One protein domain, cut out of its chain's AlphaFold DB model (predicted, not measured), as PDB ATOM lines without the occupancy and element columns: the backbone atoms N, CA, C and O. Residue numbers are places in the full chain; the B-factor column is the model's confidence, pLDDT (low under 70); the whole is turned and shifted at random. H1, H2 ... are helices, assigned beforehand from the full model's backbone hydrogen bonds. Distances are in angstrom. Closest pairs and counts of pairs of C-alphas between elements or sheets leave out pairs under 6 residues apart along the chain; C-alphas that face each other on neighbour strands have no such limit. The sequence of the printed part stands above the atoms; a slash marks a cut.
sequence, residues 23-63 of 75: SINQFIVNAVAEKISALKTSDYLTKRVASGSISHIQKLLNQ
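This is residues 23 to 63 of the 75 residues of an uncharacterized protein of uncultured SUP05 cluster bacterium (UniProt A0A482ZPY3). One long straight helix, H1, makes most of the length, and after a tight link a short helix, H2, turns off beyond its end, as the short foot of an L. Nothing folds back on H1. The printed part has 41 residues with two named helices, H1 then H2, and no named strand; the class is all helix. The whole is extended, a rod spanning 54 by 18 by 6 A, with a radius of gyration of the C-alphas of 17.5 A.

H1, residues 24 to 50, runs 39.2 A from C-alpha 24 at (41.266, -76.520, -44.560) to C-alpha 50 at (40.795, -38.507, -34.889). H2, residues 54 to 61, ends with C-alpha 61 at (22.485, -31.685, -38.293), 10.4 A from C-alpha 54.

H1 and H2 are apart, with no C-alpha of the one within 8 A of the other. A tight link of three residues joins them. In H1 and H2 every O i to N i+4 pair is within hydrogen-bond range.

The C-alphas of Ser 23 and Gln 63, the two farthest apart, are 53.9 A apart. Residues 23 to 63 stand free. The printed part has no cut, and no printed residue is under 70 in pLDDT.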
ATOM      1  N   SER A  23      38.361 -76.515 -48.547       95.12
ATOM      2  CA  SER A  23      39.535 -77.164 -47.948       95.12
ATOM      3  C   SER A  23      40.000 -76.433 -46.681       95.12
ATOM      4  O   SER A  23      39.802 -75.230 -46.538       95.12
ATOM      5  N   ILE A  24      40.695 -77.134 -45.777       91.88
ATOM      6  CA  ILE A  24      41.266 -76.520 -44.560       91.88
ATOM      7  C   ILE A  24      42.186 -75.339 -44.911       91.88
ATOM      8  O   ILE A  24      42.130 -74.300 -44.262       91.88
ATOM      9  N   ASN A  25      42.990 -75.459 -45.971       91.25
ATOM     10  CA  ASN A  25      43.884 -74.380 -46.396       91.25
ATOM     11  C   ASN A  25      43.105 -73.148 -46.874       91.25
ATOM     12  O   ASN A  25      43.450 -72.034 -46.493       91.25
ATOM     13  N   GLN A  26      42.043 -73.334 -47.664       93.38
ATOM     14  CA  GLN A  26      41.182 -72.225 -48.090       93.38
ATOM     15  C   GLN A  26      40.481 -71.574 -46.897       93.38
ATOM     16  O   GLN A  26      40.438 -70.350 -46.822       93.38
ATOM     17  N   PHE A  27      40.001 -72.373 -45.940       94.50
ATOM     18  CA  PHE A  27      39.411 -71.852 -44.710       94.50
ATOM     19  C   PHE A  27      40.398 -70.967 -43.939       94.50
ATOM     20  O   PHE A  27      40.069 -69.835 -43.598       94.50
ATOM     21  N   ILE A  28      41.632 -71.442 -43.723       92.25
ATOM     22  CA  ILE A  28      42.672 -70.679 -43.015       92.25
ATOM     23  C   ILE A  28      43.010 -69.387 -43.767       92.25
ATOM     24  O   ILE A  28      43.110 -68.331 -43.148       92.25
ATOM     25  N   VAL A  29      43.164 -69.443 -45.093       93.50
ATOM     26  CA  VAL A  29      43.449 -68.250 -45.905       93.50
ATOM     27  C   VAL A  29      42.314 -67.229 -45.803       93.50
ATOM     28  O   VAL A  29      42.590 -66.044 -45.613       93.50
ATOM     29  N   ASN A  30      41.058 -67.675 -45.856       95.25
ATOM     30  CA  ASN A  30      39.897 -66.801 -45.704       95.25
ATOM     31  C   ASN A  30      39.846 -66.173 -44.306       95.25
ATOM     32  O   ASN A  30      39.702 -64.959 -44.203       95.25
ATOM     33  N   ALA A  31      40.058 -66.960 -43.249       94.81
ATOM     34  CA  ALA A  31      40.091 -66.460 -41.875       94.81
ATOM     35  C   ALA A  31      41.217 -65.431 -41.659       94.81
ATOM     36  O   ALA A  31      41.031 -64.420 -40.980       94.81
ATOM     37  N   VAL A  32      42.387 -65.642 -42.272       95.00
ATOM     38  CA  VAL A  32      43.489 -64.667 -42.248       95.00
ATOM     39  C   VAL A  32      43.102 -63.389 -42.992       95.00
ATOM     40  O   VAL A  32      43.317 -62.296 -42.467       95.00
ATOM     41  N   ALA A  33      42.516 -63.503 -44.187       96.81
ATOM     42  CA  ALA A  33      42.053 -62.349 -44.954       96.81
ATOM     43  C   ALA A  33      40.989 -61.547 -44.185       96.81
ATOM     44  O   ALA A  33      41.071 -60.318 -44.115       96.81
ATOM     45  N   GLU A  34      40.050 -62.237 -43.541       97.38
ATOM     46  CA  GLU A  34      39.024 -61.642 -42.690       97.38
ATOM     47  C   GLU A  34      39.642 -60.926 -41.484       97.38
ATOM     48  O   GLU A  34      39.348 -59.752 -41.250       97.38
ATOM     49  N   LYS A  35      40.581 -61.565 -40.768       97.81
ATOM     50  CA  LYS A  35      41.271 -60.938 -39.633       97.81
ATOM     51  C   LYS A  35      42.052 -59.695 -40.055       97.81
ATOM     52  O   LYS A  35      42.007 -58.685 -39.353       97.81
ATOM     53  N   ILE A  36      42.735 -59.740 -41.201       98.25
ATOM     54  CA  ILE A  36      43.433 -58.578 -41.768       98.25
ATOM     55  C   ILE A  36      42.437 -57.459 -42.085       98.25
ATOM     56  O   ILE A  36      42.701 -56.303 -41.751       98.25
ATOM     57  N   SER A  37      41.304 -57.784 -42.712       98.44
ATOM     58  CA  SER A  37      40.256 -56.811 -43.039       98.44
ATOM     59  C   SER A  37      39.690 -56.147 -41.780       98.44
ATOM     60  O   SER A  37      39.612 -54.918 -41.707       98.44
ATOM     61  N   ALA A  38      39.385 -56.938 -40.749       98.56
ATOM     62  CA  ALA A  38      38.887 -56.447 -39.467       98.56
ATOM     63  C   ALA A  38      39.882 -55.495 -38.785       98.56
ATOM     64  O   ALA A  38      39.503 -54.401 -38.365       98.56
ATOM     65  N   LEU A  39      41.167 -55.866 -38.728       98.56
ATOM     66  CA  LEU A  39      42.209 -55.020 -38.136       98.56
ATOM     67  C   LEU A  39      42.396 -53.713 -38.919       98.56
ATOM     68  O   LEU A  39      42.385 -52.635 -38.328       98.56
ATOM     69  N   LYS A  40      42.473 -53.783 -40.253       98.38
ATOM     70  CA  LYS A  40      42.569 -52.583 -41.103       98.38
ATOM     71  C   LYS A  40      41.364 -51.659 -40.944       98.38
ATOM     72  O   LYS A  40      41.527 -50.441 -40.944       98.38
ATOM     73  N   THR A  41      40.168 -52.228 -40.813       98.31
ATOM     74  CA  THR A  41      38.930 -51.465 -40.611       98.31
ATOM     75  C   THR A  41      38.945 -50.759 -39.259       98.31
ATOM     76  O   THR A  41      38.661 -49.565 -39.193       98.31
ATOM     77  N   SER A  42      39.349 -51.458 -38.196       98.25
ATOM     78  CA  SER A  42      39.525 -50.870 -36.862       98.25
ATOM     79  C   SER A  42      40.508 -49.691 -36.884       98.25
ATOM     80  O   SER A  42      40.207 -48.609 -36.369       98.25
ATOM     81  N   ASP A  43      41.657 -49.861 -37.542       98.12
ATOM     82  CA  ASP A  43      42.659 -48.800 -37.688       98.12
ATOM     83  C   ASP A  43      42.121 -47.605 -38.482       98.12
ATOM     84  O   ASP A  43      42.354 -46.448 -38.120       98.12
ATOM     85  N   TYR A  44      41.395 -47.872 -39.571       97.62
ATOM     86  CA  TYR A  44      40.773 -46.832 -40.385       97.62
ATOM     87  C   TYR A  44      39.763 -46.012 -39.577       97.62
ATOM     88  O   TYR A  44      39.834 -44.782 -39.589       97.62
ATOM     89  N   LEU A  45      38.861 -46.670 -38.842       97.19
ATOM     90  CA  LEU A  45      37.861 -45.995 -38.010       97.19
ATOM     91  C   LEU A  45      38.522 -45.147 -36.923       97.19
ATOM     92  O   LEU A  45      38.140 -43.995 -36.740       97.19
ATOM     93  N   THR A  46      39.570 -45.663 -36.278       97.00
ATOM     94  CA  THR A  46      40.338 -44.914 -35.270       97.00
ATOM     95  C   THR A  46      40.931 -43.632 -35.858       97.00
ATOM     96  O   THR A  46      40.755 -42.543 -35.307       97.00
ATOM     97  N   LYS A  47      41.576 -43.727 -37.028       96.56
ATOM     98  CA  LYS A  47      42.130 -42.560 -37.737       96.56
ATOM     99  C   LYS A  47      41.044 -41.580 -38.174       96.56
ATOM    100  O   LYS A  47      41.248 -40.371 -38.109       96.56
ATOM    101  N   ARG A  48      39.892 -42.090 -38.613       94.25
ATOM    102  CA  ARG A  48      38.757 -41.271 -39.047       94.25
ATOM    103  C   ARG A  48      38.097 -40.529 -37.889       94.25
ATOM    104  O   ARG A  48      37.693 -39.387 -38.071       94.25
ATOM    105  N   VAL A  49      38.015 -41.137 -36.707       93.88
ATOM    106  CA  VAL A  49      37.537 -40.454 -35.495       93.88
ATOM    107  C   VAL A  49      38.487 -39.325 -35.108       93.88
ATOM    108  O   VAL A  49      38.019 -38.234 -34.801       93.88
ATOM    109  N   ALA A  50      39.804 -39.540 -35.199       93.62
ATOM    110  CA  ALA A  50      40.795 -38.507 -34.889       93.62
ATOM    111  C   ALA A  50      40.707 -37.270 -35.805       93.62
ATOM    112  O   ALA A  50      41.056 -36.172 -35.379       93.62
ATOM    113  N   SER A  51      40.233 -37.425 -37.045       91.06
ATOM    114  CA  SER A  51      39.962 -36.305 -37.959       91.06
ATOM    115  C   SER A  51      38.517 -35.794 -37.913       91.06
ATOM    116  O   SER A  51      38.185 -34.822 -38.593       91.06
ATOM    117  N   GLY A  52      37.649 -36.434 -37.130       91.12
ATOM    118  CA  GLY A  52      36.247 -36.067 -36.982       91.12
ATOM    119  C   GLY A  52      36.030 -34.935 -35.978       91.12
ATOM    120  O   GLY A  52      36.815 -34.720 -35.059       91.12
ATOM    121  N   SER A  53      34.912 -34.221 -36.122       94.25
ATOM    122  CA  SER A  53      34.463 -33.240 -35.133       94.25
ATOM    123  C   SER A  53      32.980 -33.417 -34.845       94.25
ATOM    124  O   SER A  53      32.134 -33.157 -35.702       94.25
ATOM    125  N   ILE A  54      32.666 -33.809 -33.608       91.00
ATOM    126  CA  ILE A  54      31.281 -33.928 -33.135       91.00
ATOM    127  C   ILE A  54      30.564 -32.580 -33.233       91.00
ATOM    128  O   ILE A  54      29.440 -32.519 -33.719       91.00
ATOM    129  N   SER A  55      31.240 -31.487 -32.872       94.38
ATOM    130  CA  SER A  55      30.669 -30.141 -32.984       94.38
ATOM    131  C   SER A  55      30.335 -29.751 -34.427       94.38
ATOM    132  O   SER A  55      29.340 -29.071 -34.665       94.38
ATOM    133  N   HIS A  56      31.139 -30.192 -35.403       94.12
ATOM    134  CA  HIS A  56      30.871 -29.940 -36.816       94.12
ATOM    135  C   HIS A  56      29.638 -30.719 -37.281       94.12
ATOM    136  O   HIS A  56      28.760 -30.143 -37.916       94.12
ATOM    137  N   ILE A  57      29.538 -31.995 -36.898       92.88
ATOM    138  CA  ILE A  57      28.360 -32.830 -37.171       92.88
ATOM    139  C   ILE A  57      27.098 -32.234 -36.547       92.88
ATOM    140  O   ILE A  57      26.094 -32.114 -37.235       92.88
ATOM    141  N   GLN A  58      27.139 -31.806 -35.287       95.62
ATOM    142  CA  GLN A  58      25.979 -31.198 -34.627       95.62
ATOM    143  C   GLN A  58      25.532 -29.916 -35.334       95.62
ATOM    144  O   GLN A  58      24.342 -29.721 -35.563       95.62
ATOM    145  N   LYS A  59      26.482 -29.061 -35.736       96.31
ATOM    146  CA  LYS A  59      26.172 -27.859 -36.520       96.31
ATOM    147  C   LYS A  59      25.515 -28.196 -37.854       96.31
ATOM    148  O   LYS A  59      24.588 -27.496 -38.233       96.31
ATOM    149  N   LEU A  60      25.993 -29.233 -38.541       95.12
ATOM    150  CA  LEU A  60      25.417 -29.688 -39.804       95.12
ATOM    151  C   LEU A  60      24.002 -30.250 -39.603       95.12
ATOM    152  O   LEU A  60      23.095 -29.869 -40.330       95.12
ATOM    153  N   LEU A  61      23.796 -31.101 -38.594       94.38
ATOM    154  CA  LEU A  61      22.485 -31.685 -38.293       94.38
ATOM    155  C   LEU A  61      21.450 -30.622 -37.907       94.38
ATOM    156  O   LEU A  61      20.303 -30.724 -38.317       94.38
ATOM    157  N   ASN A  62      21.859 -29.557 -37.215       95.50
ATOM    158  CA  ASN A  62      20.976 -28.433 -36.885       95.50
ATOM    159  C   ASN A  62      20.537 -27.602 -38.105       95.50
ATOM    160  O   ASN A  62      19.687 -26.728 -37.960       95.50
ATOM    161  N   GLN A  63      21.130 -27.811 -39.286       95.56
ATOM    162  CA  GLN A  63      20.665 -27.179 -40.527       95.56
ATOM    163  C   GLN A  63      19.490 -27.933 -41.152       95.56
ATOM    164  O   GLN A  63      18.829 -27.386 -42.034       95.56
TER     165      GLN A  63